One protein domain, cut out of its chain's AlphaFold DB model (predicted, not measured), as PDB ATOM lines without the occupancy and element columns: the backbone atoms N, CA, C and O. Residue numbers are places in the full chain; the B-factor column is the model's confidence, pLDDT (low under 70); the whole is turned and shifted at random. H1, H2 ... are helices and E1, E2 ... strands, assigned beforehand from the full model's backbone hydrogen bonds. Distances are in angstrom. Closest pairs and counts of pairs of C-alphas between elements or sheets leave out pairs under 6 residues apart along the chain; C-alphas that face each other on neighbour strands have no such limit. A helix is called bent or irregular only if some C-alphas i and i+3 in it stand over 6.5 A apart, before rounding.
ATOM      1  N   ARG A 174     153.325 202.269 272.363       98.69
ATOM      2  CA  ARG A 174     154.282 203.218 271.764       98.69
ATOM      3  C   ARG A 174     155.137 202.555 270.684       98.69
ATOM      4  O   ARG A 174     155.301 203.115 269.603       98.69
ATOM      5  N   CYS A 175     155.644 201.352 270.940       98.75
ATOM      6  CA  CYS A 175     156.431 200.620 269.954       98.75
ATOM      7  C   CYS A 175     155.590 200.237 268.726       98.75
ATOM      8  O   CYS A 175     155.964 200.555 267.601       98.75
ATOM      9  N   ILE A 176     154.450 199.573 268.926       98.62
ATOM     10  CA  ILE A 176     153.735 198.887 267.838       98.62
ATOM     11  C   ILE A 176     152.696 199.763 267.146       98.62
ATOM     12  O   ILE A 176     152.559 199.706 265.931       98.62
ATOM     13  N   ASN A 177     151.943 200.561 267.894       98.44
ATOM     14  CA  ASN A 177     150.866 201.377 267.345       98.44
ATOM     15  C   ASN A 177     151.354 202.743 266.868       98.44
ATOM     16  O   ASN A 177     150.803 203.266 265.902       98.44
ATOM     17  N   ASP A 178     152.383 203.307 267.509       98.38
ATOM     18  CA  ASP A 178     152.914 204.607 267.106       98.38
ATOM     19  C   ASP A 178     154.164 204.489 266.216       98.38
ATOM     20  O   ASP A 178     154.185 205.006 265.094       98.38
ATOM     21  N   ASN A 179     155.226 203.843 266.711       98.75
ATOM     22  CA  ASN A 179     156.544 203.897 266.072       98.75
ATOM     23  C   ASN A 179     156.702 202.924 264.896       98.75
ATOM     24  O   ASN A 179     157.307 203.310 263.899       98.75
ATOM     25  N   LEU A 180     156.134 201.713 264.945       98.75
ATOM     26  CA  LEU A 180     156.224 200.757 263.833       98.75
ATOM     27  C   LEU A 180     155.600 201.299 262.529       98.75
ATOM     28  O   LEU A 180     156.291 201.284 261.510       98.75
ATOM     29  N   PRO A 181     154.378 201.875 262.513       98.44
ATOM     30  CA  PRO A 181     153.837 202.527 261.318       98.44
ATOM     31  C   PRO A 181     154.736 203.636 260.765       98.44
ATOM     32  O   PRO A 181     154.951 203.712 259.558       98.44
ATOM     33  N   LYS A 182     155.303 204.482 261.639       98.62
ATOM     34  CA  LYS A 182     156.235 205.545 261.228       98.62
ATOM     35  C   LYS A 182     157.505 204.974 260.608       98.62
ATOM     36  O   LYS A 182     157.951 205.474 259.582       98.62
ATOM     37  N   PHE A 183     158.061 203.929 261.214       98.75
ATOM     38  CA  PHE A 183     159.240 203.243 260.709       98.75
ATOM     39  C   PHE A 183     158.984 202.639 259.322       98.75
ATOM     40  O   PHE A 183     159.787 202.833 258.415       98.75
ATOM     41  N   LEU A 184     157.838 201.977 259.123       98.50
ATOM     42  CA  LEU A 184     157.441 201.420 257.826       98.50
ATOM     43  C   LEU A 184     157.245 202.512 256.763       98.50
ATOM     44  O   LEU A 184     157.765 202.414 255.651       98.50
ATOM     45  N   ASP A 185     156.554 203.600 257.106       98.31
ATOM     46  CA  ASP A 185     156.415 204.761 256.221       98.31
ATOM     47  C   ASP A 185     157.776 205.342 255.810       98.31
ATOM     48  O   ASP A 185     157.983 205.698 254.644       98.31
ATOM     49  N   ASN A 186     158.715 205.423 256.753       98.50
ATOM     50  CA  ASN A 186     160.069 205.890 256.486       98.50
ATOM     51  C   ASN A 186     160.847 204.914 255.612       98.50
ATOM     52  O   ASN A 186     161.484 205.360 254.669       98.50
ATOM     53  N   ALA A 187     160.768 203.608 255.865       97.38
ATOM     54  CA  ALA A 187     161.411 202.591 255.037       97.38
ATOM     55  C   ALA A 187     160.926 202.668 253.582       97.38
ATOM     56  O   ALA A 187     161.717 202.681 252.636       97.38
ATOM     57  N   LYS A 188     159.612 202.822 253.392       95.69
ATOM     58  CA  LYS A 188     159.015 203.042 252.072       95.69
ATOM     59  C   LYS A 188     159.518 204.332 251.419       95.69
ATOM     60  O   LYS A 188     159.836 204.328 250.232       95.69
ATOM     61  N   SER A 189     159.586 205.421 252.179       95.94
ATOM     62  CA  SER A 189     160.070 206.720 251.694       95.94
ATOM     63  C   SER A 189     161.557 206.671 251.338       95.94
ATOM     64  O   SER A 189     161.957 207.183 250.295       95.94
ATOM     65  N   PHE A 190     162.365 205.983 252.145       95.69
ATOM     66  CA  PHE A 190     163.795 205.809 251.930       95.69
ATOM     67  C   PHE A 190     164.092 205.061 250.631       95.69
ATOM     68  O   PHE A 190     165.012 205.445 249.923       95.69
ATOM     69  N   ASN A 191     163.279 204.078 250.238       92.38
ATOM     70  CA  ASN A 191     163.443 203.420 248.935       92.38
ATOM     71  C   ASN A 191     163.299 204.390 247.747       92.38
ATOM     72  O   ASN A 191     164.005 204.241 246.752       92.38
ATOM     73  N   LEU A 192     162.424 205.399 247.849       90.12
ATOM     74  CA  LEU A 192     162.292 206.447 246.828       90.12
ATOM     75  C   LEU A 192     163.497 207.394 246.845       90.12
ATOM     76  O   LEU A 192     164.019 207.747 245.792       90.12
ATOM     77  N   ILE A 193     163.952 207.770 248.042       90.19
ATOM     78  CA  ILE A 193     165.120 208.637 248.239       90.19
ATOM     79  C   ILE A 193     166.380 207.958 247.689       90.19
ATOM     80  O   ILE A 193     167.105 208.559 246.901       90.19
ATOM     81  N   LYS A 194     166.599 206.684 248.029       89.12
ATOM     82  CA  LYS A 194     167.740 205.872 247.587       89.12
ATOM     83  C   LYS A 194     167.849 205.789 246.064       89.12
ATOM     84  O   LYS A 194     168.954 205.758 245.542       89.12
ATOM     85  N   ALA A 195     166.721 205.773 245.352       86.38
ATOM     86  CA  ALA A 195     166.706 205.754 243.891       86.38
ATOM     87  C   ALA A 195     167.141 207.086 243.247       86.38
ATOM     88  O   ALA A 195     167.442 207.104 242.056       86.38
ATOM     89  N   MET A 196     167.154 208.186 244.008       82.19
ATOM     90  CA  MET A 196     167.414 209.542 243.508       82.19
ATOM     91  C   MET A 196     168.718 210.164 244.031       82.19
ATOM     92  O   MET A 196     169.234 211.087 243.400       82.19
ATOM     93  N   ILE A 197     169.256 209.696 245.162       82.31
ATOM     94  CA  ILE A 197     170.542 210.168 245.701       82.31
ATOM     95  C   ILE A 197     171.730 209.516 244.981       82.31
ATOM     96  O   ILE A 197     171.652 208.378 244.521       82.31
ATOM     97  N   THR A 198     172.856 210.228 244.899       84.31
ATOM     98  CA  THR A 198     174.094 209.689 244.316       84.31
ATOM     99  C   THR A 198     174.783 208.715 245.270       84.31
ATOM    100  O   THR A 198     174.651 208.825 246.492       84.31
ATOM    101  N   GLN A 199     175.581 207.793 244.719       86.00
ATOM    102  CA  GLN A 199     176.360 206.850 245.526       86.00
ATOM    103  C   GLN A 199     177.344 207.569 246.461       86.00
ATOM    104  O   GLN A 199     177.495 207.157 247.606       86.00
ATOM    105  N   ASP A 200     177.955 208.671 246.017       87.19
ATOM    106  CA  ASP A 200     178.870 209.463 246.849       87.19
ATOM    107  C   ASP A 200     178.158 210.092 248.053       87.19
ATOM    108  O   ASP A 200     178.683 210.063 249.163       87.19
ATOM    109  N   SER A 201     176.928 210.591 247.863       85.19
ATOM    110  CA  SER A 201     176.121 211.132 248.968       85.19
ATOM    111  C   SER A 201     175.785 210.048 249.992       85.19
ATOM    112  O   SER A 201     175.826 210.286 251.196       85.19
ATOM    113  N   LEU A 202     175.476 208.839 249.516       87.12
ATOM    114  CA  LEU A 202     175.184 207.692 250.371       87.12
ATOM    115  C   LEU A 202     176.428 207.203 251.125       87.12
ATOM    116  O   LEU A 202     176.338 206.886 252.309       87.12
ATOM    117  N   ASN A 203     177.593 207.190 250.474       90.81
ATOM    118  CA  ASN A 203     178.866 206.869 251.120       90.81
ATOM    119  C   ASN A 203     179.190 207.882 252.222       90.81
ATOM    120  O   ASN A 203     179.540 207.475 253.326       90.81
ATOM    121  N   LYS A 204     178.989 209.179 251.961       90.69
ATOM    122  CA  LYS A 204     179.217 210.235 252.951       90.69
ATOM    123  C   LYS A 204     178.294 210.104 254.164       90.69
ATOM    124  O   LYS A 204     178.762 210.132 255.295       90.69
ATOM    125  N   LEU A 205     177.002 209.867 253.932       90.12
ATOM    126  CA  LEU A 205     176.043 209.573 255.000       90.12
ATOM    127  C   LEU A 205     176.464 208.348 255.825       90.12
ATOM    128  O   LEU A 205     176.373 208.355 257.049       90.12
ATOM    129  N   ASN A 206     176.951 207.296 255.169       93.44
ATOM    130  CA  ASN A 206     177.468 206.129 255.867       93.44
ATOM    131  C   ASN A 206     178.700 206.472 256.714       93.44
ATOM    132  O   ASN A 206     178.735 206.093 257.876       93.44
ATOM    133  N   GLU A 207     179.669 207.227 256.198       93.81
ATOM    134  CA  GLU A 207     180.832 207.685 256.975       93.81
ATOM    135  C   GLU A 207     180.429 208.507 258.209       93.81
ATOM    136  O   GLU A 207     180.957 208.278 259.297       93.81
ATOM    137  N   ASP A 208     179.460 209.412 258.057       92.94
ATOM    138  CA  ASP A 208     179.036 210.336 259.113       92.94
ATOM    139  C   ASP A 208     178.241 209.649 260.244       92.94
ATOM    140  O   ASP A 208     178.268 210.103 261.394       92.94
ATOM    141  N   PHE A 209     177.551 208.539 259.945       93.94
ATOM    142  CA  PHE A 209     176.657 207.859 260.893       93.94
ATOM    143  C   PHE A 209     177.096 206.451 261.321       93.94
ATOM    144  O   PHE A 209     176.620 205.977 262.355       93.94
ATOM    145  N   ILE A 210     178.018 205.781 260.614       93.75
ATOM    146  CA  ILE A 210     178.439 204.398 260.933       93.75
ATOM    147  C   ILE A 210     178.982 204.267 262.360       93.75
ATOM    148  O   ILE A 210     178.714 203.273 263.033       93.75
ATOM    149  N   GLY A 211     179.700 205.284 262.853       91.44
ATOM    150  CA  GLY A 211     180.225 205.311 264.221       91.44
ATOM    151  C   GLY A 211     179.132 205.406 265.290       91.44
ATOM    152  O   GLY A 211     179.300 204.882 266.388       91.44
ATOM    153  N   LEU A 212     177.992 206.025 264.963       89.75
ATOM    154  CA  LEU A 212     176.855 206.190 265.871       89.75
ATOM    155  C   LEU A 212     175.959 204.942 265.901       89.75
ATOM    156  O   LEU A 212     175.490 204.513 266.962       89.75
ATOM    157  N   THR A 213     175.694 204.371 264.729       91.31
ATOM    158  CA  THR A 213     174.669 203.336 264.528       91.31
ATOM    159  C   THR A 213     175.248 201.924 264.490       91.31
ATOM    160  O   THR A 213     174.515 200.961 264.717       91.31
ATOM    161  N   GLY A 214     176.546 201.784 264.195       92.94
ATOM    162  CA  GLY A 214     177.217 200.503 263.976       92.94
ATOM    163  C   GLY A 214     176.803 199.789 262.683       92.94
ATOM    164  O   GLY A 214     177.176 198.634 262.487       92.94
ATOM    165  N   THR A 215     176.014 200.428 261.814       95.06
ATOM    166  CA  THR A 215     175.568 199.859 260.535       95.06
ATOM    167  C   THR A 215     175.322 200.937 259.478       95.06
ATOM    168  O   THR A 215     175.289 202.128 259.778       95.06
ATOM    169  N   THR A 216     175.150 200.523 258.227       95.12
ATOM    170  CA  THR A 216     174.871 201.446 257.121       95.12
ATOM    171  C   THR A 216     173.470 202.041 257.222       95.12
ATOM    172  O   THR A 216     172.545 201.408 257.736       95.12
ATOM    173  N   VAL A 217     173.298 203.245 256.681       94.38
ATOM    174  CA  VAL A 217     172.017 203.945 256.587       94.38
ATOM    175  C   VAL A 217     170.983 203.079 255.876       94.38
ATOM    176  O   VAL A 217     169.837 203.024 256.306       94.38
ATOM    177  N   GLU A 218     171.369 202.327 254.847       94.50
ATOM    178  CA  GLU A 218     170.447 201.423 254.165       94.50
ATOM    179  C   GLU A 218     169.899 200.335 255.088       94.50
ATOM    180  O   GLU A 218     168.691 200.097 255.093       94.50
ATOM    181  N   CYS A 219     170.757 199.722 255.908       95.94
ATOM    182  CA  CYS A 219     170.332 198.704 256.862       95.94
ATOM    183  C   CYS A 219     169.377 199.255 257.931       95.94
ATOM    184  O   CYS A 219     168.534 198.506 258.419       95.94
ATOM    185  N   ILE A 220     169.467 200.545 258.273       97.00
ATOM    186  CA  ILE A 220     168.601 201.197 259.274       97.00
ATOM    187  C   ILE A 220     167.133 201.232 258.830       97.00
ATOM    188  O   ILE A 220     166.229 201.183 259.662       97.00
ATOM    189  N   PHE A 221     166.880 201.291 257.520       97.00
ATOM    190  CA  PHE A 221     165.529 201.308 256.955       97.00
ATOM    191  C   PHE A 221     165.027 199.917 256.535       97.00
ATOM    192  O   PHE A 221     163.954 199.799 255.942       97.00
ATOM    193  N   GLU A 222     165.757 198.847 256.858       97.19
ATOM    194  CA  GLU A 222     165.282 197.476 256.674       97.19
ATOM    195  C   GLU A 222     164.371 197.050 257.831       97.19
ATOM    196  O   GLU A 222     164.624 197.359 258.993       97.19
ATOM    197  N   LEU A 223     163.329 196.263 257.537       97.38
ATOM    198  CA  LEU A 223     162.323 195.858 258.529       97.38
ATOM    199  C   LEU A 223     162.923 195.215 259.788       97.38
ATOM    200  O   LEU A 223     162.499 195.516 260.901       97.38
ATOM    201  N   LYS A 224     163.948 194.372 259.619       95.94
ATOM    202  CA  LYS A 224     164.647 193.707 260.730       95.94
ATOM    203  C   LYS A 224     165.281 194.690 261.723       95.94
ATOM    204  O   LYS A 224     165.418 194.351 262.896       95.94
ATOM    205  N   TYR A 225     165.632 195.900 261.278       97.69
ATOM    206  CA  TYR A 225     166.228 196.930 262.128       97.69
ATOM    207  C   TYR A 225     165.214 197.547 263.093       97.69
ATOM    208  O   TYR A 225     165.605 198.164 264.078       97.69
ATOM    209  N   PHE A 226     163.909 197.337 262.889       98.56
ATOM    210  CA  PHE A 226     162.891 197.877 263.790       98.56
ATOM    211  C   PHE A 226     163.102 197.456 265.259       98.56
ATOM    212  O   PHE A 226     162.865 198.245 266.172       98.56
ATOM    213  N   SER A 227     163.612 196.244 265.505       97.69
ATOM    214  CA  SER A 227     163.930 195.792 266.869       97.69
ATOM    215  C   SER A 227     165.012 196.658 267.538       97.69
ATOM    216  O   SER A 227     164.961 196.892 268.741       97.69
ATOM    217  N   SER A 228     165.940 197.222 266.756       97.56
ATOM    218  CA  SER A 228     166.996 198.120 267.240       97.56
ATOM    219  C   SER A 228     166.493 199.514 267.626       97.56
ATOM    220  O   SER A 228     167.249 200.269 268.225       97.56
ATOM    221  N   VAL A 229     165.236 199.863 267.319       97.94
ATOM    222  CA  VAL A 229     164.617 201.161 267.660       97.94
ATOM    223  C   VAL A 229     163.455 201.019 268.652       97.94
ATOM    224  O   VAL A 229     162.564 201.866 268.714       97.94
ATOM    225  N   LEU A 230     163.439 199.937 269.436       98.50
ATOM    226  CA  LEU A 230     162.482 199.763 270.535       98.50
ATOM    227  C   LEU A 230     162.889 200.556 271.783       98.50
ATOM    228  O   LEU A 230     162.024 201.081 272.489       98.50
ATOM    229  N   SER A 231     164.189 200.627 272.065       97.50
ATOM    230  CA  SER A 231     164.745 201.332 273.221       97.50
ATOM    231  C   SER A 231     164.923 202.830 272.939       97.50
ATOM    232  O   SER A 231     164.885 203.254 271.780       97.50
ATOM    233  N   GLN A 232     165.092 203.652 273.981       97.25
ATOM    234  CA  GLN A 232     165.247 205.096 273.776       97.25
ATOM    235  C   GLN A 232     166.546 205.398 273.024       97.25
ATOM    236  O   GLN A 232     166.521 206.172 272.073       97.25
ATOM    237  N   SER A 233     167.648 204.736 273.393       95.31
ATOM    238  CA  SER A 233     168.942 204.959 272.738       95.31
ATOM    239  C   SER A 233     168.907 204.600 271.247       95.31
ATOM    240  O   SER A 233     169.497 205.296 270.420       95.31
ATOM    241  N   GLY A 234     168.168 203.549 270.880       96.44
ATOM    242  CA  GLY A 234     167.924 203.181 269.489       96.44
ATOM    243  C   GLY A 234     167.104 204.226 268.730       96.44
ATOM    244  O   GLY A 234     167.449 204.593 267.605       96.44
ATOM    245  N   ILE A 235     166.041 204.743 269.357       97.88
ATOM    246  CA  ILE A 235     165.200 205.815 268.803       97.88
ATOM    247  C   ILE A 235     166.010 207.092 268.576       97.88
ATOM    248  O   ILE A 235     165.861 207.715 267.525       97.88
ATOM    249  N   ASP A 236     166.855 207.478 269.532       95.88
ATOM    250  CA  ASP A 236     167.673 208.683 269.417       95.88
ATOM    251  C   ASP A 236     168.653 208.548 268.255       95.88
ATOM    252  O   ASP A 236     168.596 209.359 267.336       95.88
ATOM    253  N   LYS A 237     169.424 207.454 268.176       95.69
ATOM    254  CA  LYS A 237     170.320 207.187 267.033       95.69
ATOM    255  C   LYS A 237     169.594 207.237 265.687       95.69
ATOM    256  O   LYS A 237     170.087 207.847 264.742       95.69
ATOM    257  N   TYR A 238     168.414 206.622 265.595       97.44
ATOM    258  CA  TYR A 238     167.595 206.649 264.381       97.44
ATOM    259  C   TYR A 238     167.148 208.071 264.010       97.44
ATOM    260  O   TYR A 238     167.199 208.469 262.846       97.44
ATOM    261  N   ASN A 239     166.718 208.851 264.999       97.19
ATOM    262  CA  ASN A 239     166.284 210.226 264.789       97.19
ATOM    263  C   ASN A 239     167.452 211.160 264.442       97.19
ATOM    264  O   ASN A 239     167.249 212.055 263.625       97.19
ATOM    265  N   GLU A 240     168.653 210.931 264.980       95.62
ATOM    266  CA  GLU A 240     169.868 211.671 264.607       95.62
ATOM    267  C   GLU A 240     170.270 211.381 263.149       95.62
ATOM    268  O   GLU A 240     170.639 212.297 262.426       95.62
ATOM    269  N   VAL A 241     170.099 210.151 262.643       96.12
ATOM    270  CA  VAL A 241     170.290 209.851 261.202       96.12
ATOM    271  C   VAL A 241     169.310 210.638 260.324       96.12
ATOM    272  O   VAL A 241     169.646 211.102 259.231       96.12
ATOM    273  N   ILE A 242     168.073 210.816 260.792       96.56
ATOM    274  CA  ILE A 242     167.058 211.590 260.073       96.56
ATOM    275  C   ILE A 242     167.350 213.096 260.132       96.56
ATOM    276  O   ILE A 242     167.202 213.781 259.118       96.56
ATOM    277  N   GLY A 243     167.693 213.614 261.312       94.69
ATOM    278  CA  GLY A 243     167.721 215.046 261.620       94.69
ATOM    279  C   GLY A 243     169.099 215.705 261.632       94.69
ATOM    280  O   GLY A 243     169.157 216.928 261.521       94.69
ATOM    281  N   GLY A 244     170.172 214.920 261.726       94.81
ATOM    282  CA  GLY A 244     171.533 215.401 261.936       94.81
ATOM    283  C   GLY A 244     171.799 215.784 263.392       94.81
ATOM    284  O   GLY A 244     170.865 216.018 264.154       94.81
ATOM    285  N   TYR A 245     173.076 215.902 263.751       92.25
ATOM    286  CA  TYR A 245     173.526 216.302 265.088       92.25
ATOM    287  C   TYR A 245     174.642 217.348 265.012       92.25
ATOM    288  O   TYR A 245     175.283 217.531 263.977       92.25
ATOM    289  N   THR A 246     174.864 218.070 266.111       91.50
ATOM    290  CA  THR A 246     175.938 219.075 266.212       91.50
ATOM    291  C   THR A 246     177.073 218.561 267.089       91.50
ATOM    292  O   THR A 246     176.848 218.199 268.240       91.50
ATOM    293  N   CYS A 247     178.289 218.538 266.553       88.00
ATOM    294  CA  CYS A 247     179.502 218.154 267.265       88.00
ATOM    295  C   CYS A 247     179.894 219.198 268.326       88.00
ATOM    296  O   CYS A 247     179.424 220.335 268.321       88.00
ATOM    297  N   SER A 248     180.789 218.821 269.241       84.06
ATOM    298  CA  SER A 248     181.274 219.698 270.318       84.06
ATOM    299  C   SER A 248     182.054 220.923 269.831       84.06
ATOM    300  O   SER A 248     182.133 221.917 270.545       84.06
ATOM    301  N   ASP A 249     182.610 220.872 268.622       86.25
ATOM    302  CA  ASP A 249     183.272 221.993 267.948       86.25
ATOM    303  C   ASP A 249     182.281 222.938 267.234       86.25
ATOM    304  O   ASP A 249     182.695 223.907 266.602       86.25
ATOM    305  N   GLY A 250     180.974 222.665 267.325       84.50
ATOM    306  CA  GLY A 250     179.917 223.409 266.644       84.50
ATOM    307  C   GLY A 250     179.680 222.977 265.195       84.50
ATOM    308  O   GLY A 250     178.764 223.496 264.553       84.50
ATOM    309  N   THR A 251     180.452 222.019 264.669       89.81
ATOM    310  CA  THR A 251     180.252 221.493 263.317       89.81
ATOM    311  C   THR A 251     178.953 220.694 263.255       89.81
ATOM    312  O   THR A 251     178.708 219.810 264.076       89.81
ATOM    313  N   LYS A 252     178.104 220.976 262.261       92.62
ATOM    314  CA  LYS A 252     176.851 220.244 262.057       92.62
ATOM    315  C   LYS A 252     177.038 219.081 261.086       92.62
ATOM    316  O   LYS A 252     177.386 219.295 259.927       92.62
ATOM    317  N   VAL A 253     176.718 217.876 261.543       93.00
ATOM    318  CA  VAL A 253     176.541 216.697 260.691       93.00
ATOM    319  C   VAL A 253     175.108 216.700 260.174       93.00
ATOM    320  O   VAL A 253     174.161 216.703 260.961       93.00
ATOM    321  N   GLN A 254     174.943 216.736 258.853       93.38
ATOM    322  CA  GLN A 254     173.625 216.844 258.233       93.38
ATOM    323  C   GLN A 254     172.876 215.510 258.243       93.38
ATOM    324  O   GLN A 254     173.429 214.461 257.922       93.38
ATOM    325  N   GLY A 255     171.588 215.557 258.585       94.19
ATOM    326  CA  GLY A 255     170.706 214.391 258.515       94.19
ATOM    327  C   GLY A 255     170.095 214.181 257.132       94.19
ATOM    328  O   GLY A 255     170.083 215.075 256.281       94.19
ATOM    329  N   LEU A 256     169.473 213.017 256.923       94.50
ATOM    330  CA  LEU A 256     168.764 212.697 255.677       94.50
ATOM    331  C   LEU A 256     167.739 213.765 255.277       94.50
ATOM    332  O   LEU A 256     167.660 214.122 254.104       94.50
ATOM    333  N   ASN A 257     166.972 214.307 256.226       95.62
ATOM    334  CA  ASN A 257     165.966 215.324 255.917       95.62
ATOM    335  C   ASN A 257     166.573 216.635 255.412       95.62
ATOM    336  O   ASN A 257     165.941 217.323 254.610       95.62
ATOM    337  N   GLU A 258     167.790 216.976 255.832       92.88
ATOM    338  CA  GLU A 258     168.488 218.160 255.332       92.88
ATOM    339  C   GLU A 258     168.973 217.939 253.903       92.88
ATOM    340  O   GLU A 258     168.711 218.777 253.040       92.88
ATOM    341  N   HIS A 259     169.561 216.773 253.616       90.06
ATOM    342  CA  HIS A 259     169.931 216.392 252.251       90.06
ATOM    343  C   HIS A 259     168.717 216.349 251.312       90.06
ATOM    344  O   HIS A 259     168.776 216.879 250.202       90.06
ATOM    345  N   ILE A 260     167.591 215.785 251.762       91.25
ATOM    346  CA  ILE A 260     166.330 215.753 251.006       91.25
ATOM    347  C   ILE A 260     165.827 217.173 250.730       91.25
ATOM    348  O   ILE A 260     165.409 217.478 249.614       91.25
ATOM    349  N   ASN A 261     165.873 218.056 251.726       92.19
ATOM    350  CA  ASN A 261     165.438 219.438 251.569       92.19
ATOM    351  C   ASN A 261     166.324 220.203 250.569       92.19
ATOM    352  O   ASN A 261     165.794 220.890 249.697       92.19
ATOM    353  N   LEU A 262     167.649 220.036 250.637       89.62
ATOM    354  CA  LEU A 262     168.588 220.620 249.672       89.62
ATOM    355  C   LEU A 262     168.333 220.102 248.252       89.62
ATOM    356  O   LEU A 262     168.224 220.899 247.320       89.62
ATOM    357  N   TYR A 263     168.146 218.788 248.091       87.50
ATOM    358  CA  TYR A 263     167.780 218.185 246.808       87.50
ATOM    359  C   TYR A 263     166.475 218.778 246.259       87.50
ATOM    360  O   TYR A 263     166.411 219.188 245.100       87.50
ATOM    361  N   ASN A 264     165.438 218.881 247.093       90.31
ATOM    362  CA  ASN A 264     164.144 219.412 246.675       90.31
ATOM    363  C   ASN A 264     164.229 220.887 246.248       90.31
ATOM    364  O   ASN A 264     163.542 221.291 245.310       90.31
ATOM    365  N   GLN A 265     165.084 221.683 246.894       87.25
ATOM    366  CA  GLN A 265     165.293 223.091 246.548       87.25
ATOM    367  C   GLN A 265     166.112 223.295 245.270       87.25
ATOM    368  O   GLN A 265     165.893 224.280 244.566       87.25
ATOM    369  N   GLN A 266     167.055 222.399 244.977       84.75
ATOM    370  CA  GLN A 266     167.950 222.524 243.824       84.75
ATOM    371  C   GLN A 266     167.390 221.839 242.573       84.75
ATOM    372  O   GLN A 266     167.412 222.417 241.493       84.75
ATOM    373  N   VAL A 267     166.871 220.619 242.718       81.06
ATOM    374  CA  VAL A 267     166.488 219.745 241.598       81.06
ATOM    375  C   VAL A 267     164.978 219.755 241.367       81.06
ATOM    376  O   VAL A 267     164.524 219.873 240.230       81.06
ATOM    377  N   ALA A 268     164.178 219.663 242.434       75.81
ATOM    378  CA  ALA A 268     162.715 219.592 242.327       75.81
ATOM    379  C   ALA A 268     162.026 220.971 242.256       75.81
ATOM    380  O   ALA A 268     160.795 221.049 242.255       75.81
ATOM    381  N   LYS A 269     162.803 222.063 242.178       76.56
ATOM    382  CA  LYS A 269     162.282 223.434 242.046       76.56
ATOM    383  C   LYS A 269     161.480 223.622 240.758       76.56
ATOM    384  O   LYS A 269     160.435 224.267 240.781       76.56
ATOM    385  N   GLU A 270     161.966 223.046 239.660       74.19
ATOM    386  CA  GLU A 270     161.357 223.169 238.330       74.19
ATOM    387  C   GLU A 270     160.408 222.005 238.013       74.19
ATOM    388  O   GLU A 270     159.379 222.204 237.369       74.19
ATOM    389  N   ASP A 271     160.695 220.806 238.532       79.88
ATOM    390  CA  ASP A 271     159.879 219.607 238.337       79.88
ATOM    391  C   ASP A 271     159.447 218.999 239.678       79.88
ATOM    392  O   ASP A 271     160.159 218.214 240.309       79.88
ATOM    393  N   LYS A 272     158.216 219.326 240.089       81.88
ATOM    394  CA  LYS A 272     157.618 218.823 241.333       81.88
ATOM    395  C   LYS A 272     157.423 217.306 241.348       81.88
ATOM    396  O   LYS A 272     157.244 216.751 242.429       81.88
ATOM    397  N   SER A 273     157.452 216.623 240.198       82.19
ATOM    398  CA  SER A 273     157.356 215.158 240.164       82.19
ATOM    399  C   SER A 273     158.584 214.478 240.781       82.19
ATOM    400  O   SER A 273     158.477 213.352 241.265       82.19
ATOM    401  N   LYS A 274     159.720 215.187 240.848       84.38
ATOM    402  CA  LYS A 274     160.963 214.737 241.492       84.38
ATOM    403  C   LYS A 274     161.012 215.035 242.991       84.38
ATOM    404  O   LYS A 274     162.005 214.721 243.637       84.38
ATOM    405  N   HIS A 275     159.974 215.651 243.559       88.31
ATOM    406  CA  HIS A 275     159.975 216.039 244.965       88.31
ATOM    407  C   HIS A 275     160.015 214.808 245.883       88.31
ATOM    408  O   HIS A 275     159.098 213.985 245.903       88.31
TER     409      HIS A 275
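Overview. This is residues 174 to 275 of the 389 residues of the protein "Type V CRISPR-associated protein Cas12a/Cpf1" of Lentisphaerae bacterium (UniProt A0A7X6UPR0). A small antiparallel strand hairpin, E1 and E2, is set where two helices, H5 and H6, meet end to end in a nearly straight row. H1 and H2 run lengthwise beside this row, with short H3 between them and H4 between H1 and H5. The 102 printed residues run H1 H2 H3 H4 H5 E1 E2 H6, mostly helix, with sheet order E1 - E2. The whole is compact, with a radius of gyration of the C-alphas of 14.1 A and spans of 41 by 36 by 21 A.

Along the chain. E1 is residues 244 to 246 and E2 252 to 254. H5, 232 to 243, is 15.9 A long; H6, 256 to 266, is 15.4 A and ends at C-alpha 266 (167.950, 222.524, 243.824). H1, 174 to 194, begins at C-alpha 174 (154.282, 203.218, 271.764), is 27.8 A long and has a kink of 30 degrees near residue 181. H2 is 199 to 213, 19.4 A; H3 is 217 to 220; H4 is 223 to 229. H2 is irregular, C-alphas 208 and 211 being 7.3 A apart; H4 only just, 224 and 227 being 6.52 A apart.

Arrangement. In the hairpin, N 253 and O 245 are 2.8 A apart, within hydrogen-bond range. The hub, H5, touches H6 only at their ends, closest C-alphas Ile 242 and Leu 256 at 4.8 A, a shallow tilt of 13 degrees, the same way. H5 touches H2 through residues 237 to 241, closest C-alphas Lys 237 and Thr 213 at 6.3 A, a shallow tilt of 25 degrees, opposite ways. H4 and H5 only just touch, only at the corner, with 3 pairs of C-alphas within 8 A, the closest Val 229 and Ile 235 at 4.8 A. H4 touches H1, closest C-alphas Phe 226 and Phe 183 at 7.2 A. H3 touches H2, closest C-alphas Val 217 and Asn 206 at 5.9 A. H1 and H5 are apart. Each O i to N i+4 pair is within range in H5 and H6, 12 of 17 in H1, 9 of 11 in H2, and 0 of 3 in H4, where 3 of 4 O i to N i+3 pairs are; H3 is too short.

Size, cuts and confidence. The farthest C-alphas, Ser 231 and Glu 270, are 41.3 A apart. The printed part has no cut, its links are tight, and no printed residue is under 70 in pLDDT.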